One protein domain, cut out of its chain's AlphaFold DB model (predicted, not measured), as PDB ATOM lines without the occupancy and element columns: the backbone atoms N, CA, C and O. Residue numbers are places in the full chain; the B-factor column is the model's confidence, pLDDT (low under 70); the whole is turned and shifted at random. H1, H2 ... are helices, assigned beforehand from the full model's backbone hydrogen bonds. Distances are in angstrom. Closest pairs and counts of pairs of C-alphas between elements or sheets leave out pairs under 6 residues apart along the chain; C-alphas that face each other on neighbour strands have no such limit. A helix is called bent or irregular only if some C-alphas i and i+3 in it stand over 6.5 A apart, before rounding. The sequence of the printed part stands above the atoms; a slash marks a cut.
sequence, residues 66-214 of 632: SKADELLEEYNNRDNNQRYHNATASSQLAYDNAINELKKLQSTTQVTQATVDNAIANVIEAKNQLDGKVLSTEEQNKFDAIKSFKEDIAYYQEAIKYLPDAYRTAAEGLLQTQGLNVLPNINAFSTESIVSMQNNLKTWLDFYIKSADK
ATOM      1  N   SER A  66     196.425 191.824 208.644       96.62
ATOM      2  CA  SER A  66     195.537 192.982 208.829       96.62
ATOM      3  C   SER A  66     195.668 194.002 207.696       96.62
ATOM      4  O   SER A  66     194.673 194.436 207.118       96.62
ATOM      5  N   LYS A  67     196.904 194.321 207.294       96.62
ATOM      6  CA  LYS A  67     197.139 195.244 206.183       96.62
ATOM      7  C   LYS A  67     196.757 194.665 204.820       96.62
ATOM      8  O   LYS A  67     196.339 195.414 203.937       96.62
ATOM      9  N   ALA A  68     196.902 193.354 204.643       96.06
ATOM     10  CA  ALA A  68     196.441 192.673 203.443       96.06
ATOM     11  C   ALA A  68     194.910 192.743 203.340       96.06
ATOM     12  O   ALA A  68     194.398 193.112 202.288       96.06
ATOM     13  N   ASP A  69     194.197 192.491 204.439       96.12
ATOM     14  CA  ASP A  69     192.737 192.566 204.505       96.12
ATOM     15  C   ASP A  69     192.223 193.975 204.174       96.12
ATOM     16  O   ASP A  69     191.323 194.113 203.347       96.12
ATOM     17  N   GLU A  70     192.848 195.029 204.718       96.62
ATOM     18  CA  GLU A  70     192.530 196.424 204.365       96.62
ATOM     19  C   GLU A  70     192.676 196.693 202.858       96.62
ATOM     20  O   GLU A  70     191.820 197.331 202.241       96.62
ATOM     21  N   LEU A  71     193.766 196.214 202.247       96.50
ATOM     22  CA  LEU A  71     194.017 196.396 200.816       96.50
ATOM     23  C   LEU A  71     193.024 195.608 199.957       96.50
ATOM     24  O   LEU A  71     192.631 196.088 198.894       96.50
ATOM     25  N   LEU A  72     192.607 194.423 200.404       94.75
ATOM     26  CA  LEU A  72     191.598 193.616 199.725       94.75
ATOM     27  C   LEU A  72     190.208 194.249 199.817       94.75
ATOM     28  O   LEU A  72     189.484 194.266 198.823       94.75
ATOM     29  N   GLU A  73     189.843 194.810 200.969       95.06
ATOM     30  CA  GLU A  73     188.597 195.564 201.135       95.06
ATOM     31  C   GLU A  73     188.579 196.821 200.255       95.06
ATOM     32  O   GLU A  73     187.589 197.094 199.568       95.06
ATOM     33  N   GLU A  74     189.690 197.558 200.206       94.12
ATOM     34  CA  GLU A  74     189.832 198.702 199.306       94.12
ATOM     35  C   GLU A  74     189.726 198.270 197.836       94.12
ATOM     36  O   GLU A  74     188.986 198.877 197.058       94.12
ATOM     37  N   TYR A  75     190.406 197.185 197.458       95.38
ATOM     38  CA  TYR A  75     190.361 196.631 196.107       95.38
ATOM     39  C   TYR A  75     188.958 196.159 195.704       95.38
ATOM     40  O   TYR A  75     188.554 196.306 194.549       95.38
ATOM     41  N   ASN A  76     188.166 195.630 196.637       91.81
ATOM     42  CA  ASN A  76     186.776 195.260 196.360       91.81
ATOM     43  C   ASN A  76     185.925 196.474 195.949       91.81
ATOM     44  O   ASN A  76     184.943 196.313 195.230       91.81
ATOM     45  N   ASN A  77     186.343 197.687 196.328       92.19
ATOM     46  CA  ASN A  77     185.729 198.953 195.931       92.19
ATOM     47  C   ASN A  77     186.494 199.682 194.807       92.19
ATOM     48  O   ASN A  77     186.201 200.847 194.525       92.19
ATOM     49  N   ARG A  78     187.466 199.028 194.152       93.19
ATOM     50  CA  ARG A  78     188.337 199.652 193.136       93.19
ATOM     51  C   ARG A  78     187.582 200.249 191.953       93.19
ATOM     52  O   ARG A  78     188.043 201.240 191.399       93.19
ATOM     53  N   ASP A  79     186.419 199.708 191.596       84.69
ATOM     54  CA  ASP A  79     185.629 200.205 190.462       84.69
ATOM     55  C   ASP A  79     185.083 201.624 190.725       84.69
ATOM     56  O   ASP A  79     184.860 202.391 189.793       84.69
ATOM     57  N   ASN A  80     184.965 202.026 191.999       87.19
ATOM     58  CA  ASN A  80     184.630 203.399 192.395       87.19
ATOM     59  C   ASN A  80     185.860 204.327 192.453       87.19
ATOM     60  O   ASN A  80     185.723 205.541 192.621       87.19
ATOM     61  N   ASN A  81     187.076 203.785 192.341       91.12
ATOM     62  CA  ASN A  81     188.310 204.559 192.332       91.12
ATOM     63  C   ASN A  81     188.606 205.034 190.905       91.12
ATOM     64  O   ASN A  81     189.033 204.255 190.055       91.12
ATOM     65  N   GLN A  82     188.455 206.337 190.650       92.62
ATOM     66  CA  GLN A  82     188.696 206.910 189.321       92.62
ATOM     67  C   GLN A  82     190.112 206.652 188.785       92.62
ATOM     68  O   GLN A  82     190.277 206.492 187.580       92.62
ATOM     69  N   ARG A  83     191.140 206.564 189.645       94.25
ATOM     70  CA  ARG A  83     192.498 206.242 189.173       94.25
ATOM     71  C   ARG A  83     192.600 204.815 188.656       94.25
ATOM     72  O   ARG A  83     193.356 204.595 187.724       94.25
ATOM     73  N   TYR A  84     191.858 203.870 189.226       95.12
ATOM     74  CA  TYR A  84     191.802 202.502 188.713       95.12
ATOM     75  C   TYR A  84     190.890 202.407 187.490       95.12
ATOM     76  O   TYR A  84     191.307 201.916 186.444       95.12
ATOM     77  N   HIS A  85     189.664 202.925 187.583       92.62
ATOM     78  CA  HIS A  85     188.682 202.854 186.498       92.62
ATOM     79  C   HIS A  85     189.180 203.517 185.208       92.62
ATOM     80  O   HIS A  85     188.964 202.980 184.119       92.62
ATOM     81  N   ASN A  86     189.906 204.633 185.323       93.94
ATOM     82  CA  ASN A  86     190.418 205.383 184.176       93.94
ATOM     83  C   ASN A  86     191.835 204.965 183.737       93.94
ATOM     84  O   ASN A  86     192.391 205.594 182.834       93.94
ATOM     85  N   ALA A  87     192.437 203.963 184.385       94.44
ATOM     86  CA  ALA A  87     193.773 203.480 184.047       94.44
ATOM     87  C   ALA A  87     193.798 202.667 182.745       94.44
ATOM     88  O   ALA A  87     192.782 202.151 182.274       94.44
ATOM     89  N   THR A  88     194.987 202.530 182.159       90.69
ATOM     90  CA  THR A  88     195.236 201.618 181.042       90.69
ATOM     91  C   THR A  88     195.095 200.161 181.482       90.69
ATOM     92  O   THR A  88     195.391 199.813 182.624       90.69
ATOM     93  N   ALA A  89     194.710 199.278 180.553       84.62
ATOM     94  CA  ALA A  89     194.554 197.847 180.833       84.62
ATOM     95  C   ALA A  89     195.831 197.212 181.419       84.62
ATOM     96  O   ALA A  89     195.750 196.383 182.317       84.62
ATOM     97  N   SER A  90     197.016 197.639 180.968       83.38
ATOM     98  CA  SER A  90     198.299 197.195 181.530       83.38
ATOM     99  C   SER A  90     198.497 197.626 182.983       83.38
ATOM    100  O   SER A  90     199.021 196.855 183.782       83.38
ATOM    101  N   SER A  91     198.076 198.844 183.331       92.12
ATOM    102  CA  SER A  91     198.199 199.386 184.686       92.12
ATOM    103  C   SER A  91     197.186 198.740 185.643       92.12
ATOM    104  O   SER A  91     197.548 198.362 186.757       92.12
ATOM    105  N   GLN A  92     195.950 198.503 185.180       91.00
ATOM    106  CA  GLN A  92     194.943 197.725 185.914       91.00
ATOM    107  C   GLN A  92     195.420 196.294 186.167       91.00
ATOM    108  O   GLN A  92     195.433 195.849 187.309       91.00
ATOM    109  N   LEU A  93     195.890 195.604 185.121       84.44
ATOM    110  CA  LEU A  93     196.367 194.225 185.216       84.44
ATOM    111  C   LEU A  93     197.530 194.083 186.204       84.44
ATOM    112  O   LEU A  93     197.581 193.109 186.947       84.44
ATOM    113  N   ALA A  94     198.457 195.045 186.244       87.38
ATOM    114  CA  ALA A  94     199.546 195.037 187.217       87.38
ATOM    115  C   ALA A  94     199.024 195.085 188.666       87.38
ATOM    116  O   ALA A  94     199.495 194.328 189.515       87.38
ATOM    117  N   TYR A  95     198.022 195.927 188.939       95.62
ATOM    118  CA  TYR A  95     197.393 196.019 190.258       95.62
ATOM    119  C   TYR A  95     196.557 194.776 190.601       95.62
ATOM    120  O   TYR A  95     196.696 194.230 191.697       95.62
ATOM    121  N   ASP A  96     195.763 194.276 189.653       92.50
ATOM    122  CA  ASP A  96     194.945 193.068 189.810       92.50
ATOM    123  C   ASP A  96     195.814 191.833 190.076       92.50
ATOM    124  O   ASP A  96     195.519 191.034 190.968       92.50
ATOM    125  N   ASN A  97     196.927 191.693 189.349       87.38
ATOM    126  CA  ASN A  97     197.886 190.613 189.553       87.38
ATOM    127  C   ASN A  97     198.533 190.694 190.935       87.38
ATOM    128  O   ASN A  97     198.578 189.685 191.633       87.38
ATOM    129  N   ALA A  98     198.969 191.880 191.370       92.06
ATOM    130  CA  ALA A  98     199.533 192.054 192.707       92.06
ATOM    131  C   ALA A  98     198.533 191.642 193.806       92.06
ATOM    132  O   ALA A  98     198.904 190.988 194.780       92.06
ATOM    133  N   ILE A  99     197.249 191.964 193.627       95.75
ATOM    134  CA  ILE A  99     196.176 191.568 194.547       95.75
ATOM    135  C   ILE A  99     195.916 190.062 194.510       95.75
ATOM    136  O   ILE A  99     195.708 189.453 195.558       95.75
ATOM    137  N   ASN A 100     195.927 189.442 193.331       85.31
ATOM    138  CA  ASN A 100     195.754 187.998 193.204       85.31
ATOM    139  C   ASN A 100     196.899 187.234 193.879       85.31
ATOM    140  O   ASN A 100     196.634 186.273 194.599       85.31
ATOM    141  N   GLU A 101     198.142 187.690 193.725       83.88
ATOM    142  CA  GLU A 101     199.286 187.125 194.450       83.88
ATOM    143  C   GLU A 101     199.122 187.282 195.966       83.88
ATOM    144  O   GLU A 101     199.297 186.316 196.707       83.88
ATOM    145  N   LEU A 102     198.666 188.446 196.445       91.75
ATOM    146  CA  LEU A 102     198.365 188.648 197.865       91.75
ATOM    147  C   LEU A 102     197.259 187.700 198.377       91.75
ATOM    148  O   LEU A 102     197.387 187.143 199.467       91.75
ATOM    149  N   LYS A 103     196.198 187.456 197.592       89.12
ATOM    150  CA  LYS A 103     195.124 186.501 197.936       89.12
ATOM    151  C   LYS A 103     195.627 185.063 198.025       89.12
ATOM    152  O   LYS A 103     195.222 184.339 198.933       89.12
ATOM    153  N   LYS A 104     196.518 184.641 197.116       84.50
ATOM    154  CA  LYS A 104     197.114 183.293 197.151       84.50
ATOM    155  C   LYS A 104     197.798 183.037 198.495       84.50
ATOM    156  O   LYS A 104     197.579 181.985 199.105       84.50
ATOM    157  N   LEU A 105     198.525 184.033 199.012       86.12
ATOM    158  CA  LEU A 105     199.212 183.938 200.304       86.12
ATOM    159  C   LEU A 105     198.260 183.678 201.481       86.12
ATOM    160  O   LEU A 105     198.632 182.936 202.384       86.12
ATOM    161  N   GLN A 106     197.028 184.201 201.466       80.94
ATOM    162  CA  GLN A 106     196.062 183.988 202.561       80.94
ATOM    163  C   GLN A 106     195.630 182.523 202.724       80.94
ATOM    164  O   GLN A 106     195.227 182.110 203.809       80.94
ATOM    165  N   SER A 107     195.716 181.731 201.652       76.50
ATOM    166  CA  SER A 107     195.390 180.298 201.661       76.50
ATOM    167  C   SER A 107     196.623 179.389 201.734       76.50
ATOM    168  O   SER A 107     196.489 178.171 201.838       76.50
ATOM    169  N   THR A 108     197.822 179.977 201.705       78.12
ATOM    170  CA  THR A 108     199.093 179.251 201.737       78.12
ATOM    171  C   THR A 108     199.450 178.876 203.175       78.12
ATOM    172  O   THR A 108     199.468 179.719 204.075       78.12
ATOM    173  N   THR A 109     199.755 177.603 203.416       78.25
ATOM    174  CA  THR A 109     200.192 177.143 204.738       78.25
ATOM    175  C   THR A 109     201.612 177.637 205.038       78.25
ATOM    176  O   THR A 109     202.463 177.691 204.159       78.25
ATOM    177  N   GLN A 110     201.875 178.014 206.296       81.56
ATOM    178  CA  GLN A 110     203.206 178.438 206.777       81.56
ATOM    179  C   GLN A 110     203.830 179.638 206.030       81.56
ATOM    180  O   GLN A 110     205.051 179.784 205.986       81.56
ATOM    181  N   VAL A 111     203.015 180.535 205.464       86.88
ATOM    182  CA  VAL A 111     203.526 181.743 204.803       86.88
ATOM    183  C   VAL A 111     204.195 182.696 205.796       86.88
ATOM    184  O   VAL A 111     203.654 182.990 206.869       86.88
ATOM    185  N   THR A 112     205.381 183.188 205.434       88.38
ATOM    186  CA  THR A 112     206.173 184.053 206.314       88.38
ATOM    187  C   THR A 112     205.704 185.507 206.297       88.38
ATOM    188  O   THR A 112     205.145 185.974 205.303       88.38
ATOM    189  N   GLN A 113     205.996 186.256 207.366       92.94
ATOM    190  CA  GLN A 113     205.719 187.696 207.413       92.94
ATOM    191  C   GLN A 113     206.419 188.449 206.277       92.94
ATOM    192  O   GLN A 113     205.792 189.266 205.617       92.94
ATOM    193  N   ALA A 114     207.681 188.125 205.986       87.25
ATOM    194  CA  ALA A 114     208.429 188.771 204.908       87.25
ATOM    195  C   ALA A 114     207.775 188.552 203.532       87.25
ATOM    196  O   ALA A 114     207.734 189.465 202.711       87.25
ATOM    197  N   THR A 115     207.229 187.356 203.282       89.00
ATOM    198  CA  THR A 115     206.485 187.060 202.048       89.00
ATOM    199  C   THR A 115     205.238 187.939 201.928       89.00
ATOM    200  O   THR A 115     204.999 188.515 200.867       89.00
ATOM    201  N   VAL A 116     204.468 188.076 203.013       94.56
ATOM    202  CA  VAL A 116     203.258 188.915 203.046       94.56
ATOM    203  C   VAL A 116     203.605 190.400 202.909       94.56
ATOM    204  O   VAL A 116     202.987 191.088 202.101       94.56
ATOM    205  N   ASP A 117     204.629 190.884 203.614       96.06
ATOM    206  CA  ASP A 117     205.083 192.278 203.552       96.06
ATOM    207  C   ASP A 117     205.543 192.665 202.138       96.06
ATOM    208  O   ASP A 117     205.192 193.736 201.641       96.06
ATOM    209  N   ASN A 118     206.272 191.775 201.455       90.81
ATOM    210  CA  ASN A 118     206.677 191.981 200.066       90.81
ATOM    211  C   ASN A 118     205.466 192.054 199.127       90.81
ATOM    212  O   ASN A 118     205.401 192.934 198.269       90.81
ATOM    213  N   ALA A 119     204.479 191.169 199.296       94.25
ATOM    214  CA  ALA A 119     203.255 191.215 198.499       94.25
ATOM    215  C   ALA A 119     202.446 192.498 198.761       94.25
ATOM    216  O   ALA A 119     201.969 193.125 197.816       94.25
ATOM    217  N   ILE A 120     202.350 192.944 200.018       97.69
ATOM    218  CA  ILE A 120     201.737 194.228 200.390       97.69
ATOM    219  C   ILE A 120     202.462 195.394 199.710       97.69
ATOM    220  O   ILE A 120     201.809 196.269 199.138       97.69
ATOM    221  N   ALA A 121     203.796 195.413 199.748       96.69
ATOM    222  CA  ALA A 121     204.594 196.451 199.105       96.69
ATOM    223  C   ALA A 121     204.333 196.500 197.592       96.69
ATOM    224  O   ALA A 121     204.073 197.578 197.059       96.69
ATOM    225  N   ASN A 122     204.285 195.338 196.933       93.50
ATOM    226  CA  ASN A 122     203.966 195.230 195.509       93.50
ATOM    227  C   ASN A 122     202.557 195.758 195.190       93.50
ATOM    228  O   ASN A 122     202.376 196.485 194.215       93.50
ATOM    229  N   VAL A 123     201.556 195.444 196.022       97.44
ATOM    230  CA  VAL A 123     200.188 195.969 195.866       97.44
ATOM    231  C   VAL A 123     200.161 197.492 196.002       97.44
ATOM    232  O   VAL A 123     199.522 198.170 195.196       97.44
ATOM    233  N   ILE A 124     200.863 198.049 196.994       97.69
ATOM    234  CA  ILE A 124     200.954 199.501 197.206       97.69
ATOM    235  C   ILE A 124     201.660 200.182 196.029       97.69
ATOM    236  O   ILE A 124     201.207 201.229 195.562       97.69
ATOM    237  N   GLU A 125     202.752 199.602 195.537       95.31
ATOM    238  CA  GLU A 125     203.486 200.118 194.387       95.31
ATOM    239  C   GLU A 125     202.613 200.125 193.129       95.31
ATOM    240  O   GLU A 125     202.431 201.185 192.524       95.31
ATOM    241  N   ALA A 126     201.996 198.991 192.788       95.19
ATOM    242  CA  ALA A 126     201.121 198.872 191.624       95.19
ATOM    243  C   ALA A 126     199.932 199.844 191.701       95.19
ATOM    244  O   ALA A 126     199.618 200.533 190.731       95.19
ATOM    245  N   LYS A 127     199.323 199.992 192.886       95.88
ATOM    246  CA  LYS A 127     198.263 200.978 193.142       95.88
ATOM    247  C   LYS A 127     198.734 202.415 192.899       95.88
ATOM    248  O   LYS A 127     198.015 203.227 192.314       95.88
ATOM    249  N   ASN A 128     199.930 202.768 193.365       95.06
ATOM    250  CA  ASN A 128     200.470 204.117 193.191       95.06
ATOM    251  C   ASN A 128     200.785 204.417 191.719       95.06
ATOM    252  O   ASN A 128     200.555 205.547 191.269       95.06
ATOM    253  N   GLN A 129     201.220 203.397 190.978       95.75
ATOM    254  CA  GLN A 129     201.513 203.436 189.545       95.75
ATOM    255  C   GLN A 129     200.268 203.441 188.640       95.75
ATOM    256  O   GLN A 129     200.426 203.538 187.424       95.75
ATOM    257  N   LEU A 130     199.047 203.400 189.197       96.62
ATOM    258  CA  LEU A 130     197.815 203.559 188.417       96.62
ATOM    259  C   LEU A 130     197.842 204.856 187.597       96.62
ATOM    260  O   LEU A 130     197.883 205.959 188.145       96.62
ATOM    261  N   ASP A 131     197.811 204.740 186.276       95.38
ATOM    262  CA  ASP A 131     197.973 205.875 185.357       95.38
ATOM    263  C   ASP A 131     196.663 206.628 185.057       95.38
ATOM    264  O   ASP A 131     196.669 207.653 184.366       95.38
ATOM    265  N   GLY A 132     195.542 206.170 185.624       93.94
ATOM    266  CA  GLY A 132     194.244 206.818 185.498       93.94
ATOM    267  C   GLY A 132     194.191 208.182 186.186       93.94
ATOM    268  O   GLY A 132     194.802 208.429 187.233       93.94
ATOM    269  N   LYS A 133     193.422 209.092 185.585       92.94
ATOM    270  CA  LYS A 133     193.244 210.470 186.059       92.94
ATOM    271  C   LYS A 133     191.903 210.641 186.760       92.94
ATOM    272  O   LYS A 133     190.925 210.000 186.389       92.94
ATOM    273  N   VAL A 134     191.859 211.551 187.729       93.44
ATOM    274  CA  VAL A 134     190.605 212.049 188.309       93.44
ATOM    275  C   VAL A 134     190.005 213.059 187.330       93.44
ATOM    276  O   VAL A 134     190.707 213.983 186.914       93.44
ATOM    277  N   LEU A 135     188.749 212.866 186.937       93.06
ATOM    278  CA  LEU A 135     188.055 213.658 185.914       93.06
ATOM    279  C   LEU A 135     186.841 214.374 186.520       93.06
ATOM    280  O   LEU A 135     186.264 213.909 187.508       93.06
ATOM    281  N   SER A 136     186.425 215.498 185.927       94.38
ATOM    282  CA  SER A 136     185.124 216.099 186.257       94.38
ATOM    283  C   SER A 136     183.971 215.184 185.827       94.38
ATOM    284  O   SER A 136     184.151 214.292 185.003       94.38
ATOM    285  N   THR A 137     182.758 215.405 186.346       93.00
ATOM    286  CA  THR A 137     181.586 214.578 186.002       93.00
ATOM    287  C   THR A 137     181.328 214.508 184.490       93.00
ATOM    288  O   THR A 137     181.023 213.442 183.966       93.00
ATOM    289  N   GLU A 138     181.463 215.627 183.774       91.88
ATOM    290  CA  GLU A 138     181.234 215.681 182.325       91.88
ATOM    291  C   GLU A 138     182.321 214.925 181.545       91.88
ATOM    292  O   GLU A 138     182.018 214.129 180.653       91.88
ATOM    293  N   GLU A 139     183.586 215.116 181.926       93.19
ATOM    294  CA  GLU A 139     184.722 214.397 181.345       93.19
ATOM    295  C   GLU A 139     184.654 212.894 181.638       93.19
ATOM    296  O   GLU A 139     184.968 212.098 180.756       93.19
ATOM    297  N   GLN A 140     184.201 212.505 182.835       93.44
ATOM    298  CA  GLN A 140     184.017 211.110 183.229       93.44
ATOM    299  C   GLN A 140     182.928 210.442 182.386       93.44
ATOM    300  O   GLN A 140     183.183 209.398 181.799       93.44
ATOM    301  N   ASN A 141     181.762 211.077 182.222       93.69
ATOM    302  CA  ASN A 141     180.688 210.540 181.379       93.69
ATOM    303  C   ASN A 141     181.153 210.319 179.931       93.69
ATOM    304  O   ASN A 141     180.818 209.313 179.303       93.69
ATOM    305  N   LYS A 142     181.941 211.258 179.390       94.50
ATOM    306  CA  LYS A 142     182.515 211.120 178.048       94.50
ATOM    307  C   LYS A 142     183.569 210.013 177.994       94.50
ATOM    308  O   LYS A 142     183.578 209.233 177.043       94.50
ATOM    309  N   PHE A 143     184.444 209.934 178.995       93.38
ATOM    310  CA  PHE A 143     185.444 208.878 179.117       93.38
ATOM    311  C   PHE A 143     184.790 207.494 179.174       93.38
ATOM    312  O   PHE A 143     185.175 206.619 178.401       93.38
ATOM    313  N   ASP A 144     183.760 207.323 180.004       93.31
ATOM    314  CA  ASP A 144     183.016 206.072 180.171       93.31
ATOM    315  C   ASP A 144     182.345 205.640 178.868       93.31
ATOM    316  O   ASP A 144     182.461 204.483 178.469       93.31
ATOM    317  N   ALA A 145     181.715 206.577 178.150       95.38
ATOM    318  CA  ALA A 145     181.116 206.298 176.848       95.38
ATOM    319  C   ALA A 145     182.166 205.834 175.820       95.38
ATOM    320  O   ALA A 145     181.944 204.872 175.087       95.38
ATOM    321  N   ILE A 146     183.339 206.480 175.781       94.75
ATOM    322  CA  ILE A 146     184.440 206.091 174.882       94.75
ATOM    323  C   ILE A 146     185.024 204.733 175.280       94.75
ATOM    324  O   ILE A 146     185.303 203.911 174.406       94.75
ATOM    325  N   LYS A 147     185.241 204.505 176.579       92.25
ATOM    326  CA  LYS A 147     185.768 203.250 177.122       92.25
ATOM    327  C   LYS A 147     184.822 202.098 176.793       92.25
ATOM    328  O   LYS A 147     185.254 201.145 176.155       92.25
ATOM    329  N   SER A 148     183.533 202.250 177.086       93.44
ATOM    330  CA  SER A 148     182.512 201.244 176.788       93.44
ATOM    331  C   SER A 148     182.385 200.968 175.284       93.44
ATOM    332  O   SER A 148     182.273 199.817 174.870       93.44
ATOM    333  N   PHE A 149     182.486 201.996 174.431       94.94
ATOM    334  CA  PHE A 149     182.500 201.807 172.976       94.94
ATOM    335  C   PHE A 149     183.728 201.015 172.495       94.94
ATOM    336  O   PHE A 149     183.613 200.152 171.626       94.94
ATOM    337  N   LYS A 150     184.911 201.279 173.067       93.62
ATOM    338  CA  LYS A 150     186.138 200.517 172.778       93.62
ATOM    339  C   LYS A 150     186.040 199.069 173.248       93.62
ATOM    340  O   LYS A 150     186.475 198.181 172.521       93.62
ATOM    341  N   GLU A 151     185.487 198.841 174.435       91.06
ATOM    342  CA  GLU A 151     185.262 197.505 174.997       91.06
ATOM    343  C   GLU A 151     184.308 196.691 174.119       91.06
ATOM    344  O   GLU A 151     184.627 195.553 173.786       91.06
ATOM    345  N   ASP A 152     183.208 197.289 173.650       93.19
ATOM    346  CA  ASP A 152     182.304 196.647 172.690       93.19
ATOM    347  C   ASP A 152     183.019 196.313 171.378       93.19
ATOM    348  O   ASP A 152     182.898 195.199 170.879       93.19
ATOM    349  N   ILE A 153     183.793 197.247 170.809       94.19
ATOM    350  CA  ILE A 153     184.574 196.981 169.591       94.19
ATOM    351  C   ILE A 153     185.519 195.798 169.809       94.19
ATOM    352  O   ILE A 153     185.558 194.908 168.964       94.19
ATOM    353  N   ALA A 154     186.250 195.762 170.924       91.69
ATOM    354  CA  ALA A 154     187.166 194.672 171.241       91.69
ATOM    355  C   ALA A 154     186.424 193.336 171.421       91.69
ATOM    356  O   ALA A 154     186.842 192.319 170.865       91.69
ATOM    357  N   TYR A 155     185.292 193.348 172.133       90.06
ATOM    358  CA  TYR A 155     184.407 192.193 172.262       90.06
ATOM    359  C   TYR A 155     183.958 191.691 170.889       90.06
ATOM    360  O   TYR A 155     184.089 190.506 170.593       90.06
ATOM    361  N   TYR A 156     183.496 192.590 170.022       92.25
ATOM    362  CA  TYR A 156     183.036 192.254 168.684       92.25
ATOM    363  C   TYR A 156     184.160 191.743 167.782       92.25
ATOM    364  O   TYR A 156     183.969 190.747 167.087       92.25
ATOM    365  N   GLN A 157     185.343 192.357 167.832       91.94
ATOM    366  CA  GLN A 157     186.537 191.879 167.131       91.94
ATOM    367  C   GLN A 157     186.874 190.437 167.506       91.94
ATOM    368  O   GLN A 157     187.229 189.640 166.639       91.94
ATOM    369  N   GLU A 158     186.767 190.098 168.789       88.44
ATOM    370  CA  GLU A 158     187.038 188.751 169.273       88.44
ATOM    371  C   GLU A 158     185.909 187.779 168.914       88.44
ATOM    372  O   GLU A 158     186.162 186.718 168.348       88.44
ATOM    373  N   ALA A 159     184.658 188.155 169.176       88.94
ATOM    374  CA  ALA A 159     183.477 187.333 168.942       88.94
ATOM    375  C   ALA A 159     183.312 186.925 167.474       88.94
ATOM    376  O   ALA A 159     182.955 185.785 167.175       88.94
ATOM    377  N   ILE A 160     183.637 187.827 166.547       91.31
ATOM    378  CA  ILE A 160     183.537 187.582 165.106       91.31
ATOM    379  C   ILE A 160     184.453 186.439 164.641       91.31
ATOM    380  O   ILE A 160     184.086 185.712 163.715       91.31
ATOM    381  N   LYS A 161     185.592 186.198 165.308       88.50
ATOM    382  CA  LYS A 161     186.493 185.073 164.982       88.50
ATOM    383  C   LYS A 161     185.807 183.713 165.116       88.50
ATOM    384  O   LYS A 161     186.179 182.772 164.421       88.50
ATOM    385  N   TYR A 162     184.792 183.628 165.973       85.69
ATOM    386  CA  TYR A 162     184.034 182.412 166.265       85.69
ATOM    387  C   TYR A 162     182.766 182.267 165.414       85.69
ATOM    388  O   TYR A 162     182.066 181.258 165.518       85.69
ATOM    389  N   LEU A 163     182.461 183.243 164.551       85.31
ATOM    390  CA  LEU A 163     181.340 183.140 163.623       85.31
ATOM    391  C   LEU A 163     181.644 182.143 162.494       85.31
ATOM    392  O   LEU A 163     182.783 182.081 162.012       85.31
ATOM    393  N   PRO A 164     180.623 181.420 161.995       80.62
ATOM    394  CA  PRO A 164     180.728 180.683 160.741       80.62
ATOM    395  C   PRO A 164     181.149 181.602 159.586       80.62
ATOM    396  O   PRO A 164     180.725 182.759 159.527       80.62
ATOM    397  N   ASP A 165     181.910 181.069 158.623       82.19
ATOM    398  CA  ASP A 165     182.425 181.836 157.474       82.19
ATOM    399  C   ASP A 165     181.318 182.604 156.729       82.19
ATOM    400  O   ASP A 165     181.521 183.745 156.321       82.19
ATOM    401  N   ALA A 166     180.117 182.020 156.633       82.44
ATOM    402  CA  ALA A 166     178.951 182.631 155.991       82.44
ATOM    403  C   ALA A 166     178.511 183.973 156.613       82.44
ATOM    404  O   ALA A 166     177.913 184.794 155.921       82.44
ATOM    405  N   TYR A 167     178.799 184.205 157.898       86.19
ATOM    406  CA  TYR A 167     178.404 185.413 158.633       86.19
ATOM    407  C   TYR A 167     179.586 186.328 158.970       86.19
ATOM    408  O   TYR A 167     179.389 187.529 159.174       86.19
ATOM    409  N   ARG A 168     180.811 185.785 159.001       89.00
ATOM    410  CA  ARG A 168     182.017 186.495 159.446       89.00
ATOM    411  C   ARG A 168     182.280 187.765 158.638       89.00
ATOM    412  O   ARG A 168     182.339 188.840 159.222       89.00
ATOM    413  N   THR A 169     182.335 187.678 157.308       90.00
ATOM    414  CA  THR A 169     182.648 188.832 156.441       90.00
ATOM    415  C   THR A 169     181.645 189.981 156.589       90.00
ATOM    416  O   THR A 169     182.024 191.151 156.562       90.00
ATOM    417  N   ALA A 170     180.358 189.668 156.767       90.62
ATOM    418  CA  ALA A 170     179.327 190.684 156.971       90.62
ATOM    419  C   ALA A 170     179.501 191.396 158.323       90.62
ATOM    420  O   ALA A 170     179.445 192.626 158.385       90.62
ATOM    421  N   ALA A 171     179.763 190.633 159.388       93.12
ATOM    422  CA  ALA A 171     180.021 191.180 160.715       93.12
ATOM    423  C   ALA A 171     181.325 192.003 160.757       93.12
ATOM    424  O   ALA A 171     181.332 193.093 161.326       93.12
ATOM    425  N   GLU A 172     182.394 191.552 160.089       94.31
ATOM    426  CA  GLU A 172     183.650 192.304 159.937       94.31
ATOM    427  C   GLU A 172     183.422 193.647 159.236       94.31
ATOM    428  O   GLU A 172     183.901 194.678 159.705       94.31
ATOM    429  N   GLY A 173     182.641 193.666 158.150       93.81
ATOM    430  CA  GLY A 173     182.308 194.902 157.439       93.81
ATOM    431  C   GLY A 173     181.504 195.891 158.295       93.81
ATOM    432  O   GLY A 173     181.765 197.099 158.269       93.81
ATOM    433  N   LEU A 174     180.554 195.395 159.092       93.62
ATOM    434  CA  LEU A 174     179.765 196.213 160.021       93.62
ATOM    435  C   LEU A 174     180.626 196.780 161.152       93.62
ATOM    436  O   LEU A 174     180.584 197.980 161.411       93.62
ATOM    437  N   LEU A 175     181.457 195.945 161.772       95.81
ATOM    438  CA  LEU A 175     182.405 196.370 162.795       95.81
ATOM    439  C   LEU A 175     183.413 197.390 162.249       95.81
ATOM    440  O   LEU A 175     183.717 198.380 162.917       95.81
ATOM    441  N   GLN A 176     183.899 197.190 161.020       95.06
ATOM    442  CA  GLN A 176     184.800 198.129 160.361       95.06
ATOM    443  C   GLN A 176     184.134 199.496 160.174       95.06
ATOM    444  O   GLN A 176     184.712 200.525 160.520       95.06
ATOM    445  N   THR A 177     182.915 199.514 159.636       92.75
ATOM    446  CA  THR A 177     182.216 200.757 159.281       92.75
ATOM    447  C   THR A 177     181.656 201.502 160.486       92.75
ATOM    448  O   THR A 177     181.795 202.722 160.545       92.75
ATOM    449  N   GLN A 178     181.053 200.795 161.443       91.12
ATOM    450  CA  GLN A 178     180.367 201.403 162.587       91.12
ATOM    451  C   GLN A 178     181.227 201.503 163.850       91.12
ATOM    452  O   GLN A 178     180.912 202.301 164.726       91.12
ATOM    453  N   GLY A 179     182.309 200.726 163.951       93.75
ATOM    454  CA  GLY A 179     183.225 200.738 165.092       93.75
ATOM    455  C   GLY A 179     184.594 201.313 164.735       93.75
ATOM    456  O   GLY A 179     184.938 202.435 165.116       93.75
ATOM    457  N   LEU A 180     185.386 200.549 163.976       94.19
ATOM    458  CA  LEU A 180     186.810 200.834 163.751       94.19
ATOM    459  C   LEU A 180     187.061 202.148 163.003       94.19
ATOM    460  O   LEU A 180     187.981 202.875 163.363       94.19
ATOM    461  N   ASN A 181     186.235 202.501 162.013       94.12
ATOM    462  CA  ASN A 181     186.362 203.771 161.285       94.12
ATOM    463  C   ASN A 181     185.994 204.999 162.135       94.12
ATOM    464  O   ASN A 181     186.444 206.108 161.846       94.12
ATOM    465  N   VAL A 182     185.178 204.817 163.176       91.69
ATOM    466  CA  VAL A 182     184.753 205.893 164.086       91.69
ATOM    467  C   VAL A 182     185.831 206.166 165.138       91.69
ATOM    468  O   VAL A 182     186.060 207.316 165.518       91.69
ATOM    469  N   LEU A 183     186.533 205.115 165.575       92.12
ATOM    470  CA  LEU A 183     187.461 205.146 166.702       92.12
ATOM    471  C   LEU A 183     188.557 206.236 166.630       92.12
ATOM    472  O   LEU A 183     188.766 206.900 167.648       92.12
ATOM    473  N   PRO A 184     189.212 206.511 165.479       94.06
ATOM    474  CA  PRO A 184     190.236 207.557 165.382       94.06
ATOM    475  C   PRO A 184     189.724 208.962 165.716       94.06
ATOM    476  O   PRO A 184     190.475 209.787 166.229       94.06
ATOM    477  N   ASN A 185     188.442 209.229 165.454       93.81
ATOM    478  CA  ASN A 185     187.820 210.538 165.648       93.81
ATOM    479  C   ASN A 185     186.877 210.572 166.861       93.81
ATOM    480  O   ASN A 185     186.203 211.577 167.073       93.81
ATOM    481  N   ILE A 186     186.830 209.507 167.678       94.00
ATOM    482  CA  ILE A 186     185.823 209.339 168.740       94.00
ATOM    483  C   ILE A 186     185.806 210.508 169.742       94.00
ATOM    484  O   ILE A 186     184.751 210.918 170.219       94.00
ATOM    485  N   ASN A 187     186.968 211.115 169.997       92.81
ATOM    486  CA  ASN A 187     187.115 212.245 170.918       92.81
ATOM    487  C   ASN A 187     186.423 213.534 170.434       92.81
ATOM    488  O   ASN A 187     186.121 214.397 171.260       92.81
ATOM    489  N   ALA A 188     186.171 213.682 169.128       94.06
ATOM    490  CA  ALA A 188     185.546 214.871 168.545       94.06
ATOM    491  C   ALA A 188     184.016 214.907 168.721       94.06
ATOM    492  O   ALA A 188     183.406 215.957 168.542       94.06
ATOM    493  N   PHE A 189     183.394 213.782 169.084       94.88
ATOM    494  CA  PHE A 189     181.945 213.675 169.240       94.88
ATOM    495  C   PHE A 189     181.473 214.066 170.651       94.88
ATOM    496  O   PHE A 189     182.248 214.061 171.616       94.88
ATOM    497  N   SER A 190     180.186 214.414 170.772       96.00
ATOM    498  CA  SER A 190     179.531 214.575 172.079       96.00
ATOM    499  C   SER A 190     179.306 213.214 172.744       96.00
ATOM    500  O   SER A 190     179.267 212.185 172.062       96.00
ATOM    501  N   THR A 191     179.122 213.201 174.063       96.06
ATOM    502  CA  THR A 191     178.832 211.978 174.827       96.06
ATOM    503  C   THR A 191     177.582 211.266 174.305       96.06
ATOM    504  O   THR A 191     177.613 210.060 174.073       96.06
ATOM    505  N   GLU A 192     176.505 212.001 174.013       95.88
ATOM    506  CA  GLU A 192     175.253 211.446 173.475       95.88
ATOM    507  C   GLU A 192     175.458 210.815 172.096       95.88
ATOM    508  O   GLU A 192     174.886 209.768 171.791       95.88
ATOM    509  N   SER A 193     176.303 211.435 171.267       96.19
ATOM    510  CA  SER A 193     176.636 210.917 169.940       96.19
ATOM    511  C   SER A 193     177.409 209.602 170.043       96.19
ATOM    512  O   SER A 193     177.106 208.663 169.312       96.19
ATOM    513  N   ILE A 194     178.366 209.500 170.976       96.94
ATOM    514  CA  ILE A 194     179.126 208.265 171.233       96.94
ATOM    515  C   ILE A 194     178.188 207.140 171.679       96.94
ATOM    516  O   ILE A 194     178.219 206.058 171.097       96.94
ATOM    517  N   VAL A 195     177.297 207.414 172.637       95.62
ATOM    518  CA  VAL A 195     176.297 206.441 173.111       95.62
ATOM    519  C   VAL A 195     175.355 206.010 171.980       95.62
ATOM    520  O   VAL A 195     175.045 204.828 171.837       95.62
ATOM    521  N   SER A 196     174.915 206.940 171.127       95.62
ATOM    522  CA  SER A 196     174.073 206.613 169.971       95.62
ATOM    523  C   SER A 196     174.791 205.707 168.963       95.62
ATOM    524  O   SER A 196     174.206 204.725 168.503       95.62
ATOM    525  N   MET A 197     176.062 205.991 168.659       95.06
ATOM    526  CA  MET A 197     176.885 205.154 167.779       95.06
ATOM    527  C   MET A 197     177.115 203.760 168.374       95.06
ATOM    528  O   MET A 197     176.983 202.769 167.659       95.06
ATOM    529  N   GLN A 198     177.373 203.671 169.681       94.88
ATOM    530  CA  GLN A 198     177.489 202.406 170.409       94.88
ATOM    531  C   GLN A 198     176.217 201.560 170.305       94.88
ATOM    532  O   GLN A 198     176.280 200.381 169.968       94.88
ATOM    533  N   ASN A 199     175.051 202.161 170.544       93.75
ATOM    534  CA  ASN A 199     173.772 201.456 170.458       93.75
ATOM    535  C   ASN A 199     173.488 200.939 169.041       93.75
ATOM    536  O   ASN A 199     172.937 199.849 168.882       93.75
ATOM    537  N   ASN A 200     173.879 201.691 168.007       91.75
ATOM    538  CA  ASN A 200     173.757 201.250 166.619       91.75
ATOM    539  C   ASN A 200     174.681 200.052 166.338       91.75
ATOM    540  O   ASN A 200     174.209 199.020 165.862       91.75
ATOM    541  N   LEU A 201     175.957 200.145 166.737       92.62
ATOM    542  CA  LEU A 201     176.930 199.053 166.636       92.62
ATOM    543  C   LEU A 201     176.392 197.765 167.281       92.62
ATOM    544  O   LEU A 201     176.369 196.718 166.631       92.62
ATOM    545  N   LYS A 202     175.889 197.873 168.519       92.88
ATOM    546  CA  LYS A 202     175.276 196.769 169.268       92.88
ATOM    547  C   LYS A 202     174.094 196.148 168.532       92.88
ATOM    548  O   LYS A 202     174.074 194.944 168.293       92.88
ATOM    549  N   THR A 203     173.155 196.982 168.086       90.25
ATOM    550  CA  THR A 203     171.945 196.542 167.370       90.25
ATOM    551  C   THR A 203     172.276 195.659 166.164       90.25
ATOM    552  O   THR A 203     171.596 194.661 165.927       90.25
ATOM    553  N   TRP A 204     173.321 196.003 165.405       87.75
ATOM    554  CA  TRP A 204     173.718 195.230 164.230       87.75
ATOM    555  C   TRP A 204     174.524 193.978 164.572       87.75
ATOM    556  O   TRP A 204     174.262 192.925 163.992       87.75
ATOM    557  N   LEU A 205     175.505 194.071 165.473       91.94
ATOM    558  CA  LEU A 205     176.452 192.979 165.721       91.94
ATOM    559  C   LEU A 205     175.927 191.915 166.688       91.94
ATOM    560  O   LEU A 205     176.224 190.735 166.484       91.94
ATOM    561  N   ASP A 206     175.084 192.279 167.656       89.38
ATOM    562  CA  ASP A 206     174.478 191.314 168.588       89.38
ATOM    563  C   ASP A 206     173.633 190.270 167.851       89.38
ATOM    564  O   ASP A 206     173.612 189.098 168.229       89.38
ATOM    565  N   PHE A 207     172.985 190.660 166.747       85.31
ATOM    566  CA  PHE A 207     172.230 189.730 165.908       85.31
ATOM    567  C   PHE A 207     173.112 188.605 165.350       85.31
ATOM    568  O   PHE A 207     172.719 187.439 165.384       85.31
ATOM    569  N   TYR A 208     174.308 188.942 164.859       85.88
ATOM    570  CA  TYR A 208     175.243 187.956 164.317       85.88
ATOM    571  C   TYR A 208     175.865 187.113 165.428       85.88
ATOM    572  O   TYR A 208     175.931 185.887 165.311       85.88
ATOM    573  N   ILE A 209     176.279 187.743 166.525       86.88
ATOM    574  CA  ILE A 209     177.022 187.072 167.601       86.88
ATOM    575  C   ILE A 209     176.171 186.142 168.434       86.88
ATOM    576  O   ILE A 209     176.691 185.135 168.901       86.88
ATOM    577  N   LYS A 210     174.858 186.362 168.488       82.69
ATOM    578  CA  LYS A 210     173.932 185.397 169.082       82.69
ATOM    579  C   LYS A 210     174.111 183.972 168.535       82.69
ATOM    580  O   LYS A 210     173.856 182.998 169.237       82.69
ATOM    581  N   SER A 211     174.572 183.827 167.287       78.31
ATOM    582  CA  SER A 211     174.883 182.516 166.696       78.31
ATOM    583  C   SER A 211     176.180 181.868 167.215       78.31
ATOM    584  O   SER A 211     176.323 180.652 167.101       78.31
ATOM    585  N   ALA A 212     177.091 182.652 167.802       81.12
ATOM    586  CA  ALA A 212     178.367 182.238 168.389       81.12
ATOM    587  C   ALA A 212     178.372 182.226 169.933       81.12
ATOM    588  O   ALA A 212     179.378 181.839 170.533       81.12
ATOM    589  N   ASP A 213     177.270 182.614 170.593       82.25
ATOM    590  CA  ASP A 213     177.160 182.665 172.062       82.25
ATOM    591  C   ASP A 213     177.588 181.352 172.724       82.25
ATOM    592  O   ASP A 213     178.288 181.363 173.735       82.25
ATOM    593  N   LYS A 214     177.222 180.209 172.127       84.56
ATOM    594  CA  LYS A 214     177.592 178.892 172.653       84.56
ATOM    595  C   LYS A 214     179.112 178.685 172.652       84.56
ATOM    596  O   LYS A 214     179.668 178.227 173.644       84.56
TER     597      LYS A 214
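What this domain is: This is residues 66 to 214 of the 632 residues of an uncharacterized protein of Ligilactobacillus salivarius (UniProt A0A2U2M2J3). Two separate helical lobes stand in an open V, joined by one strand-free link, residues 129 to 136. One lobe is a bundle of the long helices H5, H6 and H8, with short H7 between H6 and H8 in the chain; the other is a helical hairpin of H3 and H4 with H1 packed on it and the four-residue H2 near H3. The 149 printed residues hold eight named helices, H1 to H8 in chain order, and no named strand; the class is all helix. The whole is loose, with a radius of gyration of the C-alphas of 19.9 A, and flat, spanning 57 by 39 by 20 A.

Where its parts are: H5, residues 137 to 160, is the longest helix, 34.2 A from C-alpha 137 at (181.586, 214.578, 186.002) to C-alpha 160. H6 is residues 165 to 180, 20.5 A, with a kink of 26 degrees near residue 174; H7 is residues 183 to 188, 10.1 A. H8, residues 191 to 209, 26.0 A, has a kink of 28 degrees near residue 203 and ends with C-alpha 209 at (177.022, 187.072, 167.601). H1, residues 66 to 76, 15.4 A, begins with C-alpha 66 at (195.537, 192.982, 208.829). H2 is residues 82 to 85, 4.9 A; H3 is residues 89 to 107, 27.2 A; H4 is residues 113 to 128, 22.3 A. H6 and H7 are irregular: C-alphas 166 and 169 are 7.2 A apart, and C-alphas 184 and 187 are 7.9 A apart.

How they stand to each other: H5 is the hub, touching three helices. H5, H6 and H8 form an up-and-down bundle, each helix running against the one before. H5 touches H8, the same way at a shallow tilt of 18 degrees; the closest C-alphas, of Lys 142 and Thr 191, are 5.0 A apart. In the hairpin of H5 and H6, residues 149 to 160 of H5 touch H6, closest at the C-alphas of Ile 160 and Arg 168, 6.0 A. H6 touches H8, opposite ways at 3 degrees, a shallow tilt; the closest C-alphas are Gln 178 and Leu 201, 5.8 A. H7 only just touches H5, with 3 pairs of C-alphas within 8 A, the closest Ile 146 and Ile 186 at 7.1 A. H1, H3 and H4 form the second up-and-down bundle. H3 and H4 are a hairpin at a shallow tilt of 20 degrees, with the C-alphas of Tyr 95 and Ala 126 closest at 4.9 A. H1 touches residues 116 to 123 of H4, with the C-alphas of Ala 68 and Ile 120 closest at 6.3 A. H2 is close to H3 but not clearly touching, at 6.4 A between the C-alphas of Tyr 84 and Gln 92. H4 and H5 are apart. Every O i to N i+4 pair is within hydrogen-bond range in H1, H4 and H5; the counts are 13 of 15 in H3, 9 of 12 in H6, 13 of 15 in H8 and 0 of 2 in H7, where 2 of 3 O i to N i+3 pairs are within range, and H2 is too short for an i+4 pair.

The domain as a whole: The two C-alphas farthest apart, of Gln 113 and Ala 166, are 58.2 A from each other. Residues 107 to 114 stand free. The printed part has no cut; no link is long, and the link from H4 to H5 is short but not tight. The mean pLDDT of the printed part is 91.4, and no printed residue is under 70.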